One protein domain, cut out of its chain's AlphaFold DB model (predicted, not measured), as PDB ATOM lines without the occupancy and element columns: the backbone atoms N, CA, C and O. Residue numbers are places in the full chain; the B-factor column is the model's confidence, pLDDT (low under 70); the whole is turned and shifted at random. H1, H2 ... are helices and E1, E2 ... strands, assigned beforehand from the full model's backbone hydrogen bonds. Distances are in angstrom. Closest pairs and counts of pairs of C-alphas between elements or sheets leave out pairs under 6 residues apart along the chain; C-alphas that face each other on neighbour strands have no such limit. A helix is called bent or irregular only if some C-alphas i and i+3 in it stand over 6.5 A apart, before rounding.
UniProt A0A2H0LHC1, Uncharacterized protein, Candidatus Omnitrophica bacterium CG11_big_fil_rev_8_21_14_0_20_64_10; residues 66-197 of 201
ATOM      1  N   LEU A  66     165.711 221.532 180.016       88.19
ATOM      2  CA  LEU A  66     165.970 222.917 179.662       88.19
ATOM      3  C   LEU A  66     167.319 223.007 178.949       88.19
ATOM      4  O   LEU A  66     168.377 222.765 179.531       88.19
ATOM      5  N   GLN A  67     167.266 223.344 177.666       91.25
ATOM      6  CA  GLN A  67     168.422 223.468 176.792       91.25
ATOM      7  C   GLN A  67     168.682 224.934 176.464       91.25
ATOM      8  O   GLN A  67     167.797 225.663 176.024       91.25
ATOM      9  N   PHE A  68     169.926 225.362 176.642       91.56
ATOM     10  CA  PHE A  68     170.364 226.708 176.306       91.56
ATOM     11  C   PHE A  68     170.961 226.720 174.898       91.56
ATOM     12  O   PHE A  68     171.999 226.109 174.652       91.56
ATOM     13  N   ARG A  69     170.336 227.457 173.976       90.31
ATOM     14  CA  ARG A  69     170.822 227.643 172.605       90.31
ATOM     15  C   ARG A  69     171.454 229.033 172.465       90.31
ATOM     16  O   ARG A  69     170.736 230.031 172.571       90.31
ATOM     17  N   PRO A  70     172.780 229.132 172.273       88.31
ATOM     18  CA  PRO A  70     173.434 230.419 172.095       88.31
ATOM     19  C   PRO A  70     173.050 231.025 170.741       88.31
ATOM     20  O   PRO A  70     172.864 230.316 169.753       88.31
ATOM     21  N   GLY A  71     172.962 232.351 170.685       81.75
ATOM     22  CA  GLY A  71     172.719 233.090 169.452       81.75
ATOM     23  C   GLY A  71     173.170 234.533 169.615       81.75
ATOM     24  O   GLY A  71     172.845 235.156 170.618       81.75
ATOM     25  N   LYS A  72     173.907 235.068 168.632       71.69
ATOM     26  CA  LYS A  72     174.544 236.400 168.705       71.69
ATOM     27  C   LYS A  72     173.554 237.533 169.022       71.69
ATOM     28  O   LYS A  72     173.914 238.455 169.735       71.69
ATOM     29  N   ASN A  73     172.314 237.415 168.531       72.94
ATOM     30  CA  ASN A  73     171.225 238.382 168.743       72.94
ATOM     31  C   ASN A  73     169.898 237.730 169.185       72.94
ATOM     32  O   ASN A  73     168.918 238.421 169.432       72.94
ATOM     33  N   ASN A  74     169.838 236.398 169.216       81.81
ATOM     34  CA  ASN A  74     168.620 235.637 169.496       81.81
ATOM     35  C   ASN A  74     168.963 234.413 170.356       81.81
ATOM     36  O   ASN A  74     168.800 233.284 169.886       81.81
ATOM     37  N   PRO A  75     169.497 234.594 171.576       90.62
ATOM     38  CA  PRO A  75     169.675 233.464 172.463       90.62
ATOM     39  C   PRO A  75     168.297 232.919 172.859       90.62
ATOM     40  O   PRO A  75     167.343 233.673 173.087       90.62
ATOM     41  N   ALA A  76     168.184 231.601 172.925       90.12
ATOM     42  CA  ALA A  76     166.926 230.939 173.223       90.12
ATOM     43  C   ALA A  76     167.111 229.856 174.279       90.12
ATOM     44  O   ALA A  76     168.177 229.250 174.413       90.12
ATOM     45  N   ILE A  77     166.040 229.614 175.024       91.38
ATOM     46  CA  ILE A  77     165.887 228.400 175.811       91.38
ATOM     47  C   ILE A  77     164.874 227.504 175.116       91.38
ATOM     48  O   ILE A  77     163.810 227.958 174.692       91.38
ATOM     49  N   ILE A  78     165.238 226.237 174.978       90.56
ATOM     50  CA  ILE A  78     164.346 225.183 174.522       90.56
ATOM     51  C   ILE A  78     163.909 224.425 175.764       90.56
ATOM     52  O   ILE A  78     164.742 224.006 176.571       90.56
ATOM     53  N   ILE A  79     162.602 224.292 175.931       89.56
ATOM     54  CA  ILE A  79     161.999 223.562 177.037       89.56
ATOM     55  C   ILE A  79     161.237 222.390 176.447       89.56
ATOM     56  O   ILE A  79     160.480 222.550 175.487       89.56
ATOM     57  N   SER A  80     161.456 221.203 177.003       88.75
ATOM     58  CA  SER A  80     160.750 220.010 176.555       88.75
ATOM     59  C   SER A  80     160.429 219.059 177.692       88.75
ATOM     60  O   SER A  80     161.142 219.001 178.694       88.75
ATOM     61  N   ARG A  81     159.351 218.302 177.508       85.50
ATOM     62  CA  ARG A  81     158.926 217.208 178.377       85.50
ATOM     63  C   ARG A  81     158.800 215.946 177.512       85.50
ATOM     64  O   ARG A  81     158.302 216.058 176.389       85.50
ATOM     65  N   PRO A  82     159.250 214.766 177.975       82.69
ATOM     66  CA  PRO A  82     159.084 213.519 177.231       82.69
ATOM     67  C   PRO A  82     157.624 213.295 176.822       82.69
ATOM     68  O   PRO A  82     156.720 213.472 177.634       82.69
ATOM     69  N   GLY A  83     157.390 212.940 175.556       79.94
ATOM     70  CA  GLY A  83     156.041 212.724 175.015       79.94
ATOM     71  C   GLY A  83     155.234 213.996 174.722       79.94
ATOM     72  O   GLY A  83     154.104 213.890 174.260       79.94
ATOM     73  N   VAL A  84     155.795 215.192 174.945       83.75
ATOM     74  CA  VAL A  84     155.142 216.480 174.663       83.75
ATOM     75  C   VAL A  84     155.960 217.292 173.655       83.75
ATOM     76  O   VAL A  84     157.164 217.100 173.482       83.75
ATOM     77  N   ARG A  85     155.293 218.230 172.974       79.81
ATOM     78  CA  ARG A  85     155.921 219.189 172.063       79.81
ATOM     79  C   ARG A  85     156.999 220.014 172.778       79.81
ATOM     80  O   ARG A  85     156.806 220.490 173.893       79.81
ATOM     81  N   GLN A  86     158.115 220.233 172.087       88.94
ATOM     82  CA  GLN A  86     159.166 221.151 172.527       88.94
ATOM     83  C   GLN A  86     158.790 222.599 172.196       88.94
ATOM     84  O   GLN A  86     158.244 222.872 171.122       88.94
ATOM     85  N   ILE A  87     159.124 223.533 173.086       90.62
ATOM     86  CA  ILE A  87     158.970 224.970 172.839       90.62
ATOM     87  C   ILE A  87     160.334 225.649 172.805       90.62
ATOM     88  O   ILE A  87     161.197 225.381 173.637       90.62
ATOM     89  N   GLU A  88     160.519 226.565 171.859       90.94
ATOM     90  CA  GLU A  88     161.692 227.435 171.787       90.94
ATOM     91  C   GLU A  88     161.272 228.865 172.120       90.94
ATOM     92  O   GLU A  88     160.326 229.412 171.546       90.94
ATOM     93  N   ARG A  89     161.971 229.484 173.072       90.81
ATOM     94  CA  ARG A  89     161.656 230.832 173.544       90.81
ATOM     95  C   ARG A  89     162.902 231.691 173.576       90.81
ATOM     96  O   ARG A  89     163.864 231.404 174.286       90.81
ATOM     97  N   LYS A  90     162.850 232.777 172.809       90.75
ATOM     98  CA  LYS A  90     163.890 233.802 172.787       90.75
ATOM     99  C   LYS A  90     163.888 234.570 174.102       90.75
ATOM    100  O   LYS A  90     162.828 234.960 174.597       90.75
ATOM    101  N   LEU A  91     165.075 234.801 174.644       85.19
ATOM    102  CA  LEU A  91     165.274 235.582 175.858       85.19
ATOM    103  C   LEU A  91     166.083 236.846 175.554       85.19
ATOM    104  O   LEU A  91     166.934 236.828 174.665       85.19
ATOM    105  N   PRO A  92     165.880 237.935 176.314       87.88
ATOM    106  CA  PRO A  92     166.838 239.033 176.341       87.88
ATOM    107  C   PRO A  92     168.227 238.517 176.737       87.88
ATOM    108  O   PRO A  92     168.336 237.692 177.646       87.88
ATOM    109  N   GLN A  93     169.287 239.042 176.113       86.81
ATOM    110  CA  GLN A  93     170.667 238.588 176.342       86.81
ATOM    111  C   GLN A  93     171.041 238.558 177.833       86.81
ATOM    112  O   GLN A  93     171.581 237.569 178.313       86.81
ATOM    113  N   ALA A  94     170.681 239.602 178.584       85.00
ATOM    114  CA  ALA A  94     170.963 239.674 180.015       85.00
ATOM    115  C   ALA A  94     170.252 238.568 180.820       85.00
ATOM    116  O   ALA A  94     170.856 237.961 181.701       85.00
ATOM    117  N   GLU A  95     168.982 238.274 180.518       85.88
ATOM    118  CA  GLU A  95     168.237 237.200 181.195       85.88
ATOM    119  C   GLU A  95     168.814 235.825 180.843       85.88
ATOM    120  O   GLU A  95     168.970 234.979 181.726       85.88
ATOM    121  N   TYR A  96     169.180 235.628 179.574       89.25
ATOM    122  CA  TYR A  96     169.843 234.416 179.110       89.25
ATOM    123  C   TYR A  96     171.182 234.196 179.816       89.25
ATOM    124  O   TYR A  96     171.406 233.123 180.370       89.25
ATOM    125  N   ASP A  97     172.046 235.212 179.856       88.50
ATOM    126  CA  ASP A  97     173.370 235.117 180.472       88.50
ATOM    127  C   ASP A  97     173.274 234.800 181.966       88.50
ATOM    128  O   ASP A  97     174.050 233.992 182.481       88.50
ATOM    129  N   ILE A  98     172.309 235.403 182.665       87.94
ATOM    130  CA  ILE A  98     172.075 235.153 184.090       87.94
ATOM    131  C   ILE A  98     171.604 233.716 184.309       87.94
ATOM    132  O   ILE A  98     172.174 233.021 185.151       87.94
ATOM    133  N   LEU A  99     170.617 233.241 183.543       87.88
ATOM    134  CA  LEU A  99     170.139 231.859 183.649       87.88
ATOM    135  C   LEU A  99     171.225 230.846 183.273       87.88
ATOM    136  O   LEU A  99     171.370 229.839 183.962       87.88
ATOM    137  N   LEU A 100     172.024 231.121 182.240       90.50
ATOM    138  CA  LEU A 100     173.119 230.255 181.808       90.50
ATOM    139  C   LEU A 100     174.213 230.159 182.877       90.50
ATOM    140  O   LEU A 100     174.658 229.062 183.218       90.50
ATOM    141  N   ARG A 101     174.643 231.293 183.443       89.00
ATOM    142  CA  ARG A 101     175.628 231.322 184.538       89.00
ATOM    143  C   ARG A 101     175.098 230.623 185.784       89.00
ATOM    144  O   ARG A 101     175.839 229.872 186.413       89.00
ATOM    145  N   LEU A 102     173.822 230.827 186.110       86.88
ATOM    146  CA  LEU A 102     173.157 230.152 187.219       86.88
ATOM    147  C   LEU A 102     173.128 228.632 187.011       86.88
ATOM    148  O   LEU A 102     173.525 227.884 187.901       86.88
ATOM    149  N   ALA A 103     172.740 228.180 185.819       86.56
ATOM    150  CA  ALA A 103     172.706 226.771 185.453       86.56
ATOM    151  C   ALA A 103     174.106 226.128 185.488       86.56
ATOM    152  O   ALA A 103     174.268 225.031 186.026       86.56
ATOM    153  N   ARG A 104     175.139 226.834 185.003       87.94
ATOM    154  CA  ARG A 104     176.551 226.418 185.112       87.94
ATOM    155  C   ARG A 104     176.993 226.293 186.574       87.94
ATOM    156  O   ARG A 104     177.539 225.259 186.954       87.94
ATOM    157  N   ALA A 105     176.708 227.299 187.403       83.06
ATOM    158  CA  ALA A 105     177.053 227.292 188.825       83.06
ATOM    159  C   ALA A 105     176.362 226.143 189.581       83.06
ATOM    160  O   ALA A 105     176.982 225.471 190.404       83.06
ATOM    161  N   MET A 106     175.099 225.856 189.262       78.94
ATOM    162  CA  MET A 106     174.359 224.738 189.851       78.94
ATOM    163  C   MET A 106     174.912 223.382 189.426       78.94
ATOM    164  O   MET A 106     175.088 222.514 190.279       78.94
ATOM    165  N   ARG A 107     175.243 223.205 188.141       79.06
ATOM    166  CA  ARG A 107     175.864 221.969 187.647       79.06
ATOM    167  C   ARG A 107     177.220 221.713 188.310       79.06
ATOM    168  O   ARG A 107     177.503 220.574 188.664       79.06
ATOM    169  N   ALA A 108     178.010 222.761 188.550       78.75
ATOM    170  CA  ALA A 108     179.268 222.666 189.293       78.75
ATOM    171  C   ALA A 108     179.057 222.345 190.789       78.75
ATOM    172  O   ALA A 108     179.810 221.569 191.371       78.75
ATOM    173  N   SER A 109     178.011 222.904 191.408       73.50
ATOM    174  CA  SER A 109     177.676 222.696 192.828       73.50
ATOM    175  C   SER A 109     177.076 221.311 193.129       73.50
ATOM    176  O   SER A 109     177.157 220.827 194.259       73.50
ATOM    177  N   GLY A 110     176.504 220.643 192.119       59.53
ATOM    178  CA  GLY A 110     175.723 219.399 192.212       59.53
ATOM    179  C   GLY A 110     176.450 218.128 192.679       59.53
ATOM    180  O   GLY A 110     175.931 217.034 192.494       59.53
ATOM    181  N   ARG A 111     177.629 218.221 193.304       53.19
ATOM    182  CA  ARG A 111     178.308 217.083 193.945       53.19
ATOM    183  C   ARG A 111     178.678 217.420 195.385       53.19
ATOM    184  O   ARG A 111     179.812 217.785 195.677       53.19
ATOM    185  N   ARG A 112     177.745 217.225 196.318       50.84
ATOM    186  CA  ARG A 112     178.096 217.052 197.736       50.84
ATOM    187  C   ARG A 112     177.946 215.580 198.107       50.84
ATOM    188  O   ARG A 112     176.844 215.035 198.067       50.84
ATOM    189  N   ARG A 113     179.066 214.926 198.442       42.50
ATOM    190  CA  ARG A 113     179.063 213.601 199.081       42.50
ATOM    191  C   ARG A 113     178.165 213.710 200.330       42.50
ATOM    192  O   ARG A 113     178.405 214.574 201.163       42.50
ATOM    193  N   ASN A 114     177.144 212.856 200.431       44.03
ATOM    194  CA  ASN A 114     176.362 212.574 201.653       44.03
ATOM    195  C   ASN A 114     175.106 213.413 201.996       44.03
ATOM    196  O   ASN A 114     174.780 213.509 203.173       44.03
ATOM    197  N   SER A 115     174.314 213.930 201.044       51.88
ATOM    198  CA  SER A 115     172.926 214.348 201.367       51.88
ATOM    199  C   SER A 115     171.871 213.596 200.550       51.88
ATOM    200  O   SER A 115     172.118 213.192 199.417       51.88
ATOM    201  N   SER A 116     170.667 213.420 201.098       54.38
ATOM    202  CA  SER A 116     169.483 212.921 200.373       54.38
ATOM    203  C   SER A 116     169.060 213.830 199.204       54.38
ATOM    204  O   SER A 116     168.191 213.475 198.416       54.38
ATOM    205  N   MET A 117     169.720 214.982 199.043       56.19
ATOM    206  CA  MET A 117     169.559 215.943 197.954       56.19
ATOM    207  C   MET A 117     170.714 215.868 196.937       56.19
ATOM    208  O   MET A 117     171.050 216.878 196.320       56.19
ATOM    209  N   LYS A 118     171.317 214.681 196.755       55.34
ATOM    210  CA  LYS A 118     172.460 214.377 195.858       55.34
ATOM    211  C   LYS A 118     172.328 214.896 194.420       55.34
ATOM    212  O   LYS A 118     173.341 215.028 193.745       55.34
ATOM    213  N   ASN A 119     171.116 215.221 193.978       60.34
ATOM    214  CA  ASN A 119     170.832 215.653 192.614       60.34
ATOM    215  C   ASN A 119     170.565 217.159 192.490       60.34
ATOM    216  O   ASN A 119     170.230 217.606 191.405       60.34
ATOM    217  N   TRP A 120     170.673 217.956 193.556       65.56
ATOM    218  CA  TRP A 120     170.352 219.387 193.497       65.56
ATOM    219  C   TRP A 120     171.608 220.258 193.568       65.56
ATOM    220  O   TRP A 120     172.405 220.154 194.501       65.56
ATOM    221  N   GLY A 121     171.770 221.145 192.583       72.69
ATOM    222  CA  GLY A 121     172.787 222.195 192.593       72.69
ATOM    223  C   GLY A 121     172.292 223.423 193.353       72.69
ATOM    224  O   GLY A 121     171.247 223.975 193.012       72.69
ATOM    225  N   TRP A 122     173.047 223.866 194.360       77.38
ATOM    226  CA  TRP A 122     172.693 225.021 195.194       77.38
ATOM    227  C   TRP A 122     173.699 226.156 195.028       77.38
ATOM    228  O   TRP A 122     174.902 225.914 194.939       77.38
ATOM    229  N   VAL A 123     173.216 227.393 195.040       80.31
ATOM    230  CA  VAL A 123     174.027 228.609 194.919       80.31
ATOM    231  C   VAL A 123     173.646 229.560 196.050       80.31
ATOM    232  O   VAL A 123     172.465 229.816 196.265       80.31
ATOM    233  N   ASP A 124     174.612 230.082 196.804       81.44
ATOM    234  CA  ASP A 124     174.299 231.069 197.842       81.44
ATOM    235  C   ASP A 124     173.932 232.443 197.258       81.44
ATOM    236  O   ASP A 124     174.210 232.756 196.097       81.44
ATOM    237  N   ARG A 125     173.273 233.278 198.072       83.50
ATOM    238  CA  ARG A 125     172.850 234.625 197.664       83.50
ATOM    239  C   ARG A 125     173.994 235.457 197.089       83.50
ATOM    240  O   ARG A 125     173.773 236.134 196.094       83.50
ATOM    241  N   ALA A 126     175.173 235.434 197.710       82.06
ATOM    242  CA  ALA A 126     176.307 236.254 197.284       82.06
ATOM    243  C   ALA A 126     176.777 235.844 195.885       82.06
ATOM    244  O   ALA A 126     176.912 236.684 195.000       82.06
ATOM    245  N   THR A 127     176.898 234.540 195.651       84.81
ATOM    246  CA  THR A 127     177.243 233.973 194.347       84.81
ATOM    247  C   THR A 127     176.184 234.317 193.301       84.81
ATOM    248  O   THR A 127     176.516 234.675 192.174       84.81
ATOM    249  N   PHE A 128     174.898 234.271 193.658       85.69
ATOM    250  CA  PHE A 128     173.830 234.641 192.731       85.69
ATOM    251  C   PHE A 128     173.817 236.153 192.436       85.69
ATOM    252  O   PHE A 128     173.676 236.558 191.285       85.69
ATOM    253  N   VAL A 129     174.054 237.008 193.432       85.00
ATOM    254  CA  VAL A 129     174.240 238.451 193.209       85.00
ATOM    255  C   VAL A 129     175.430 238.706 192.280       85.00
ATOM    256  O   VAL A 129     175.287 239.478 191.337       85.00
ATOM    257  N   ALA A 130     176.556 238.011 192.464       84.44
ATOM    258  CA  ALA A 130     177.712 238.115 191.572       84.44
ATOM    259  C   ALA A 130     177.389 237.651 190.137       84.44
ATOM    260  O   ALA A 130     177.799 238.284 189.164       84.44
ATOM    261  N   ILE A 131     176.586 236.590 189.983       86.94
ATOM    262  CA  ILE A 131     176.080 236.143 188.675       86.94
ATOM    263  C   ILE A 131     175.266 237.252 187.992       86.94
ATOM    264  O   ILE A 131     175.444 237.475 186.794       86.94
ATOM    265  N   ILE A 132     174.413 237.953 188.746       84.88
ATOM    266  CA  ILE A 132     173.573 239.053 188.249       84.88
ATOM    267  C   ILE A 132     174.411 240.289 187.911       84.88
ATOM    268  O   ILE A 132     174.196 240.898 186.865       84.88
ATOM    269  N   ALA A 133     175.380 240.639 188.760       81.50
ATOM    270  CA  ALA A 133     176.313 241.743 188.531       81.50
ATOM    271  C   ALA A 133     177.187 241.518 187.286       81.50
ATOM    272  O   ALA A 133     177.720 242.461 186.701       81.50
ATOM    273  N   GLY A 134     177.329 240.273 186.838       80.81
ATOM    274  CA  GLY A 134     178.000 239.967 185.591       80.81
ATOM    275  C   GLY A 134     179.496 240.297 185.642       80.81
ATOM    276  O   GLY A 134     180.187 239.956 186.593       80.81
ATOM    277  N   LYS A 135     180.023 240.917 184.576       63.16
ATOM    278  CA  LYS A 135     181.417 241.409 184.526       63.16
ATOM    279  C   LYS A 135     181.549 242.879 184.962       63.16
ATOM    280  O   LYS A 135     182.667 243.366 185.077       63.16
ATOM    281  N   SER A 136     180.441 243.591 185.189       59.47
ATOM    282  CA  SER A 136     180.426 245.053 185.352       59.47
ATOM    283  C   SER A 136     180.663 245.544 186.788       59.47
ATOM    284  O   SER A 136     180.554 246.740 187.029       59.47
ATOM    285  N   LYS A 137     181.017 244.658 187.736       57.41
ATOM    286  CA  LYS A 137     181.396 244.962 189.138       57.41
ATOM    287  C   LYS A 137     180.422 245.862 189.935       57.41
ATOM    288  O   LYS A 137     180.743 246.251 191.053       57.41
ATOM    289  N   SER A 138     179.219 246.165 189.441       66.88
ATOM    290  CA  SER A 138     178.230 246.988 190.155       66.88
ATOM    291  C   SER A 138     177.367 246.145 191.104       66.88
ATOM    292  O   SER A 138     176.139 246.087 191.009       66.88
ATOM    293  N   GLU A 139     178.021 245.478 192.057       64.69
ATOM    294  CA  GLU A 139     177.369 244.597 193.039       64.69
ATOM    295  C   GLU A 139     176.286 245.312 193.869       64.69
ATOM    296  O   GLU A 139     175.268 244.705 194.215       64.69
ATOM    297  N   GLY A 140     176.450 246.618 194.123       69.62
ATOM    298  CA  GLY A 140     175.452 247.447 194.809       69.62
ATOM    299  C   GLY A 140     174.107 247.487 194.073       69.62
ATOM    300  O   GLY A 140     173.062 247.216 194.667       69.62
ATOM    301  N   ASN A 141     174.134 247.706 192.755       77.81
ATOM    302  CA  ASN A 141     172.925 247.684 191.928       77.81
ATOM    303  C   ASN A 141     172.357 246.264 191.822       77.81
ATOM    304  O   ASN A 141     171.155 246.063 191.987       77.81
ATOM    305  N   ALA A 142     173.207 245.254 191.619       75.56
ATOM    306  CA  ALA A 142     172.761 243.863 191.530       75.56
ATOM    307  C   ALA A 142     172.034 243.389 192.801       75.56
ATOM    308  O   ALA A 142     171.035 242.673 192.713       75.56
ATOM    309  N   THR A 143     172.480 243.835 193.979       78.44
ATOM    310  CA  THR A 143     171.827 243.527 195.258       78.44
ATOM    311  C   THR A 143     170.437 244.156 195.354       78.44
ATOM    312  O   THR A 143     169.498 243.481 195.787       78.44
ATOM    313  N   ALA A 144     170.285 245.409 194.914       78.56
ATOM    314  CA  ALA A 144     169.003 246.111 194.893       78.56
ATOM    315  C   ALA A 144     168.002 245.472 193.911       78.56
ATOM    316  O   ALA A 144     166.824 245.312 194.232       78.56
ATOM    317  N   TYR A 145     168.469 245.027 192.739       80.06
ATOM    318  CA  TYR A 145     167.619 244.402 191.717       80.06
ATOM    319  C   TYR A 145     167.387 242.899 191.915       80.06
ATOM    320  O   TYR A 145     166.533 242.322 191.237       80.06
ATOM    321  N   PHE A 146     168.094 242.266 192.854       81.88
ATOM    322  CA  PHE A 146     168.074 240.822 193.083       81.88
ATOM    323  C   PHE A 146     166.655 240.246 193.207       81.88
ATOM    324  O   PHE A 146     166.288 239.311 192.494       81.88
ATOM    325  N   GLY A 147     165.830 240.826 194.086       81.88
ATOM    326  CA  GLY A 147     164.468 240.345 194.333       81.88
ATOM    327  C   GLY A 147     163.564 240.475 193.105       81.88
ATOM    328  O   GLY A 147     162.880 239.521 192.727       81.88
ATOM    329  N   THR A 148     163.608 241.634 192.446       85.19
ATOM    330  CA  THR A 148     162.815 241.927 191.243       85.19
ATOM    331  C   THR A 148     163.193 241.011 190.085       85.19
ATOM    332  O   THR A 148     162.318 240.482 189.396       85.19
ATOM    333  N   LEU A 149     164.491 240.778 189.887       84.25
ATOM    334  CA  LEU A 149     164.981 239.908 188.830       84.25
ATOM    335  C   LEU A 149     164.594 238.447 189.080       84.25
ATOM    336  O   LEU A 149     164.087 237.800 188.168       84.25
ATOM    337  N   ILE A 150     164.747 237.937 190.308       84.00
ATOM    338  CA  ILE A 150     164.293 236.581 190.654       84.00
ATOM    339  C   ILE A 150     162.802 236.426 190.388       84.00
ATOM    340  O   ILE A 150     162.384 235.423 189.813       84.00
ATOM    341  N   LEU A 151     161.989 237.408 190.785       84.88
ATOM    342  CA  LEU A 151     160.551 237.361 190.547       84.88
ATOM    343  C   LEU A 151     160.235 237.277 189.046       84.88
ATOM    344  O   LEU A 151     159.388 236.477 188.645       84.88
ATOM    345  N   ARG A 152     160.938 238.062 188.221       86.56
ATOM    346  CA  ARG A 152     160.785 238.050 186.761       86.56
ATOM    347  C   ARG A 152     161.187 236.705 186.158       86.56
ATOM    348  O   ARG A 152     160.404 236.126 185.409       86.56
ATOM    349  N   LEU A 153     162.360 236.186 186.527       85.12
ATOM    350  CA  LEU A 153     162.859 234.894 186.052       85.12
ATOM    351  C   LEU A 153     161.922 233.750 186.455       85.12
ATOM    352  O   LEU A 153     161.589 232.919 185.615       85.12
ATOM    353  N   ARG A 154     161.425 233.747 187.702       86.06
ATOM    354  CA  ARG A 154     160.425 232.776 188.170       86.06
ATOM    355  C   ARG A 154     159.168 232.827 187.311       86.06
ATOM    356  O   ARG A 154     158.797 231.804 186.756       86.06
ATOM    357  N   ARG A 155     158.534 233.997 187.169       85.69
ATOM    358  CA  ARG A 155     157.295 234.142 186.379       85.69
ATOM    359  C   ARG A 155     157.466 233.637 184.951       85.69
ATOM    360  O   ARG A 155     156.599 232.932 184.447       85.69
ATOM    361  N   ARG A 156     158.591 233.973 184.321       86.88
ATOM    362  CA  ARG A 156     158.874 233.544 182.954       86.88
ATOM    363  C   ARG A 156     159.028 232.031 182.869       86.88
ATOM    364  O   ARG A 156     158.326 231.408 182.090       86.88
ATOM    365  N   LEU A 157     159.870 231.436 183.707       84.25
ATOM    366  CA  LEU A 157     160.059 229.986 183.731       84.25
ATOM    367  C   LEU A 157     158.770 229.221 184.089       84.25
ATOM    368  O   LEU A 157     158.545 228.173 183.500       84.25
ATOM    369  N   VAL A 158     157.900 229.750 184.969       85.69
ATOM    370  CA  VAL A 158     156.567 229.159 185.242       85.69
ATOM    371  C   VAL A 158     155.773 229.052 183.952       85.69
ATOM    372  O   VAL A 158     155.334 227.961 183.608       85.69
ATOM    373  N   SER A 159     155.628 230.175 183.240       86.25
ATOM    374  CA  SER A 159     154.864 230.231 181.991       86.25
ATOM    375  C   SER A 159     155.367 229.189 181.000       86.25
ATOM    376  O   SER A 159     154.584 228.434 180.442       86.25
ATOM    377  N   LEU A 160     156.686 229.100 180.826       86.06
ATOM    378  CA  LEU A 160     157.262 228.195 179.838       86.06
ATOM    379  C   LEU A 160     157.134 226.717 180.220       86.06
ATOM    380  O   LEU A 160     156.966 225.867 179.353       86.06
ATOM    381  N   ILE A 161     157.208 226.402 181.510       84.00
ATOM    382  CA  ILE A 161     157.003 225.038 182.001       84.00
ATOM    383  C   ILE A 161     155.536 224.629 181.827       84.00
ATOM    384  O   ILE A 161     155.263 223.537 181.337       84.00
ATOM    385  N   GLN A 162     154.598 225.520 182.151       84.62
ATOM    386  CA  GLN A 162     153.166 225.274 181.964       84.62
ATOM    387  C   GLN A 162     152.796 225.114 180.483       84.62
ATOM    388  O   GLN A 162     151.954 224.284 180.151       84.62
ATOM    389  N   GLU A 163     153.465 225.833 179.577       85.25
ATOM    390  CA  GLU A 163     153.276 225.700 178.124       85.25
ATOM    391  C   GLU A 163     153.615 224.298 177.582       85.25
ATOM    392  O   GLU A 163     153.006 223.867 176.606       85.25
ATOM    393  N   VAL A 164     154.542 223.563 178.209       84.44
ATOM    394  CA  VAL A 164     154.847 222.157 177.859       84.44
ATOM    395  C   VAL A 164     154.060 221.148 178.704       84.44
ATOM    396  O   VAL A 164     154.430 219.977 178.791       84.44
ATOM    397  N   GLY A 165     152.992 221.601 179.370       80.38
ATOM    398  CA  GLY A 165     152.178 220.777 180.262       80.38
ATOM    399  C   GLY A 165     152.923 220.322 181.516       80.38
ATOM    400  O   GLY A 165     152.558 219.308 182.103       80.38
ATOM    401  N   GLY A 166     154.007 221.003 181.895       78.06
ATOM    402  CA  GLY A 166     154.675 220.790 183.170       78.06
ATOM    403  C   GLY A 166     153.909 221.487 184.287       78.06
ATOM    404  O   GLY A 166     153.443 222.618 184.136       78.06
ATOM    405  N   GLU A 167     153.794 220.830 185.428       76.00
ATOM    406  CA  GLU A 167     153.187 221.439 186.602       76.00
ATOM    407  C   GLU A 167     154.272 222.100 187.446       76.00
ATOM    408  O   GLU A 167     155.392 221.613 187.573       76.00
ATOM    409  N   VAL A 168     153.985 223.262 188.023       74.56
ATOM    410  CA  VAL A 168     154.990 223.931 188.836       74.56
ATOM    411  C   VAL A 168     154.395 224.885 189.841       74.56
ATOM    412  O   VAL A 168     153.607 225.765 189.508       74.56
ATOM    413  N   GLU A 169     154.878 224.787 191.075       69.31
ATOM    414  CA  GLU A 169     154.682 225.838 192.060       69.31
ATOM    415  C   GLU A 169     155.622 227.025 191.767       69.31
ATOM    416  O   GLU A 169     156.848 226.883 191.862       69.31
ATOM    417  N   PRO A 170     155.098 228.241 191.503       67.88
ATOM    418  CA  PRO A 170     155.916 229.416 191.181       67.88
ATOM    419  C   PRO A 170     156.989 229.753 192.217       67.88
ATOM    420  O   PRO A 170     158.042 230.306 191.892       67.88
ATOM    421  N   ARG A 171     156.728 229.419 193.485       68.19
ATOM    422  CA  ARG A 171     157.658 229.646 194.595       68.19
ATOM    423  C   ARG A 171     158.886 228.735 194.531       68.19
ATOM    424  O   ARG A 171     159.914 229.110 195.085       68.19
ATOM    425  N   ARG A 172     158.805 227.602 193.824       69.38
ATOM    426  CA  ARG A 172     159.853 226.578 193.788       69.38
ATOM    427  C   ARG A 172     160.809 226.699 192.605       69.38
ATOM    428  O   ARG A 172     161.924 226.224 192.714       69.38
ATOM    429  N   ILE A 173     160.474 227.381 191.508       66.06
ATOM    430  CA  ILE A 173     161.360 227.455 190.321       66.06
ATOM    431  C   ILE A 173     162.750 228.011 190.627       66.06
ATOM    432  O   ILE A 173     163.726 227.559 190.036       66.06
ATOM    433  N   ILE A 174     162.831 228.956 191.564       72.00
ATOM    434  CA  ILE A 174     164.085 229.393 192.178       72.00
ATOM    435  C   ILE A 174     163.885 229.299 193.687       72.00
ATOM    436  O   ILE A 174     163.471 230.280 194.301       72.00
ATOM    437  N   ASP A 175     164.063 228.123 194.269       70.06
ATOM    438  CA  ASP A 175     163.710 227.854 195.665       70.06
ATOM    439  C   ASP A 175     164.800 228.351 196.622       70.06
ATOM    440  O   ASP A 175     165.980 228.161 196.338       70.06
ATOM    441  N   ASN A 176     164.407 228.966 197.744       70.12
ATOM    442  CA  ASN A 176     165.317 229.273 198.847       70.12
ATOM    443  C   ASN A 176     165.232 228.141 199.876       70.12
ATOM    444  O   ASN A 176     164.505 228.245 200.861       70.12
ATOM    445  N   GLY A 177     165.928 227.043 199.603       59.69
ATOM    446  CA  GLY A 177     165.704 225.761 200.269       59.69
ATOM    447  C   GLY A 177     166.904 225.275 201.067       59.69
ATOM    448  O   GLY A 177     167.281 224.113 200.943       59.69
ATOM    449  N   ALA A 178     167.542 226.147 201.853       56.53
ATOM    450  CA  ALA A 178     168.673 225.721 202.670       56.53
ATOM    451  C   ALA A 178     168.287 224.502 203.537       56.53
ATOM    452  O   ALA A 178     167.287 224.578 204.258       56.53
ATOM    453  N   PRO A 179     169.046 223.388 203.503       53.06
ATOM    454  CA  PRO A 179     168.861 222.330 204.480       53.06
ATOM    455  C   PRO A 179     169.110 222.947 205.854       53.06
ATOM    456  O   PRO A 179     170.121 223.621 206.059       53.06
ATOM    457  N   SER A 180     168.167 222.742 206.773       52.00
ATOM    458  CA  SER A 180     168.094 223.382 208.096       52.00
ATOM    459  C   SER A 180     169.386 223.299 208.925       52.00
ATOM    460  O   SER A 180     169.567 224.077 209.857       52.00
ATOM    461  N   SER A 181     170.312 222.408 208.562       47.97
ATOM    462  CA  SER A 181     171.601 222.173 209.211       47.97
ATOM    463  C   SER A 181     172.784 222.993 208.669       47.97
ATOM    464  O   SER A 181     173.795 223.118 209.357       47.97
ATOM    465  N   ILE A 182     172.706 223.590 207.473       50.22
ATOM    466  CA  ILE A 182     173.816 224.361 206.887       50.22
ATOM    467  C   ILE A 182     173.484 225.851 206.994       50.22
ATOM    468  O   ILE A 182     172.888 226.409 206.082       50.22
ATOM    469  N   LYS A 183     173.858 226.460 208.136       46.19
ATOM    470  CA  LYS A 183     173.950 227.910 208.443       46.19
ATOM    471  C   LYS A 183     173.059 228.816 207.588       46.19
ATOM    472  O   LYS A 183     173.454 229.013 206.454       46.19
ATOM    473  N   LYS A 184     172.009 229.445 208.161       50.19
ATOM    474  CA  LYS A 184     171.241 230.687 207.797       50.19
ATOM    475  C   LYS A 184     171.537 231.439 206.463       50.19
ATOM    476  O   LYS A 184     171.371 232.652 206.377       50.19
ATOM    477  N   ARG A 185     171.999 230.779 205.414       55.78
ATOM    478  CA  ARG A 185     172.414 231.332 204.132       55.78
ATOM    479  C   ARG A 185     171.275 231.024 203.193       55.78
ATOM    480  O   ARG A 185     170.900 229.865 203.050       55.78
ATOM    481  N   SER A 186     170.721 232.056 202.569       70.94
ATOM    482  CA  SER A 186     169.729 231.852 201.524       70.94
ATOM    483  C   SER A 186     170.398 231.108 200.367       70.94
ATOM    484  O   SER A 186     171.268 231.670 199.694       70.94
ATOM    485  N   LEU A 187     170.049 229.833 200.203       75.31
ATOM    486  CA  LEU A 187     170.553 228.951 199.155       75.31
ATOM    487  C   LEU A 187     169.487 228.835 198.080       75.31
ATOM    488  O   LEU A 187     168.390 228.354 198.341       75.31
ATOM    489  N   TYR A 188     169.836 229.253 196.874       77.75
ATOM    490  CA  TYR A 188     168.969 229.252 195.714       77.75
ATOM    491  C   TYR A 188     169.266 228.041 194.829       77.75
ATOM    492  O   TYR A 188     170.428 227.742 194.547       77.75
ATOM    493  N   ARG A 189     168.219 227.363 194.359       74.88
ATOM    494  CA  ARG A 189     168.300 226.323 193.318       74.88
ATOM    495  C   ARG A 189     167.311 226.605 192.202       74.88
ATOM    496  O   ARG A 189     166.241 227.128 192.481       74.88
ATOM    497  N   LEU A 190     167.625 226.197 190.977       76.25
ATOM    498  CA  LEU A 190     166.601 225.951 189.971       76.25
ATOM    499  C   LEU A 190     165.917 224.648 190.356       76.25
ATOM    500  O   LEU A 190     166.598 223.667 190.648       76.25
ATOM    501  N   SER A 191     164.591 224.606 190.333       73.75
ATOM    502  CA  SER A 191     163.886 223.341 190.567       73.75
ATOM    503  C   SER A 191     163.867 222.424 189.337       73.75
ATOM    504  O   SER A 191     162.975 221.609 189.199       73.75
ATOM    505  N   ILE A 192     164.876 222.517 188.470       75.56
ATOM    506  CA  ILE A 192     165.146 221.574 187.380       75.56
ATOM    507  C   ILE A 192     166.406 220.805 187.768       75.56
ATOM    508  O   ILE A 192     167.388 221.415 188.203       75.56
ATOM    509  N   TYR A 193     166.399 219.478 187.622       73.69
ATOM    510  CA  TYR A 193     167.588 218.691 187.926       73.69
ATOM    511  C   TYR A 193     168.767 219.122 187.041       73.69
ATOM    512  O   TYR A 193     168.585 219.299 185.838       73.69
ATOM    513  N   PRO A 194     169.998 219.224 187.574       75.00
ATOM    514  CA  PRO A 194     171.188 219.543 186.789       75.00
ATOM    515  C   PRO A 194     171.404 218.610 185.590       75.00
ATOM    516  O   PRO A 194     171.931 219.051 184.573       75.00
ATOM    517  N   ASN A 195     170.972 217.347 185.686       77.06
ATOM    518  CA  ASN A 195     171.041 216.373 184.591       77.06
ATOM    519  C   ASN A 195     170.081 216.695 183.437       77.06
ATOM    520  O   ASN A 195     170.338 216.301 182.306       77.06
ATOM    521  N   ASN A 196     169.021 217.456 183.707       81.00
ATOM    522  CA  ASN A 196     168.055 217.911 182.714       81.00
ATOM    523  C   ASN A 196     168.442 219.273 182.105       81.00
ATOM    524  O   ASN A 196     167.675 219.840 181.326       81.00
ATOM    525  N   LEU A 197     169.606 219.822 182.478       84.12
ATOM    526  CA  LEU A 197     170.142 221.068 181.935       84.12
ATOM    527  C   LEU A 197     171.149 220.768 180.821       84.12
ATOM    528  O   LEU A 197     172.266 220.302 181.078       84.12
TER     529      LEU A 197
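This is residues 66 to 197 of the 201 residues of an uncharacterized protein of Candidatus Omnitrophica bacterium CG11_big_fil_rev_8_21_14_0_20_64_10 (UniProt A0A2H0LHC1). A small three-stranded sheet, E1 E2 E3, has H1 and the long helix H3 crossing over one face, and a small hairpin, E4 E5, lies between H3 and the helices H1 and H2. The printed part has 132 residues, with three named helices and five named strands in the order E1 E2 E3 H1 H2 H3 E4 E5; both sheets are antiparallel and the class is mixed, helices and strands. It is compact, radius of gyration of the C-alphas 14.8 A, with spans of 41 by 37 by 23 A.

Start at E1, residues 66 to 69; with E2, residues 76 to 80, and E3, residues 87 to 90, it forms a meander, each strand the antiparallel neighbour of the one before. Look for N 67 and O 78, 2.8 A apart, and N 77 and O 89, 2.9 A, within hydrogen-bond range. H1, residues 93 to 109, and H3, residues 139 to 163, are on the same face, two layers, at heights over the sheet of 10.8 A and 13.4 A. H2, residues 125 to 133, touches residues 98 to 102 of H1 alone, closest C-alphas Ile 98 and Ile 132, 5.9 A: a helical hairpin. H2 touches residues 139 to 146 of H3 alone, closest C-alphas Ala 133 and Ala 142, 5.1 A. E4, residues 174 to 176, and E5, residues 187 to 190, form an antiparallel hairpin, with N 175 and O 189 3.0 A apart. Every O i to N i+4 pair is within hydrogen-bond range in H1 and H2, and 19 of 21 in H3.

Find C-alpha 66 at (165.970, 222.917, 179.662), where E1 begins. H1 runs 23.9 A. H3 runs 34.1 A to C-alpha 163 at (153.276, 225.700, 178.124); it is irregular, C-alphas 144 and 147 being 7.4 A apart, with a kink of 53 degrees near residue 146.

The C-alphas farthest apart, Gly 83 and Gly 140, are 44.4 A apart. The printed part has no cut; the link from H1 to H2 is long. Confidence is under 70 at residues 110 to 120, 135 to 140, 169 to 173 and 177 to 185.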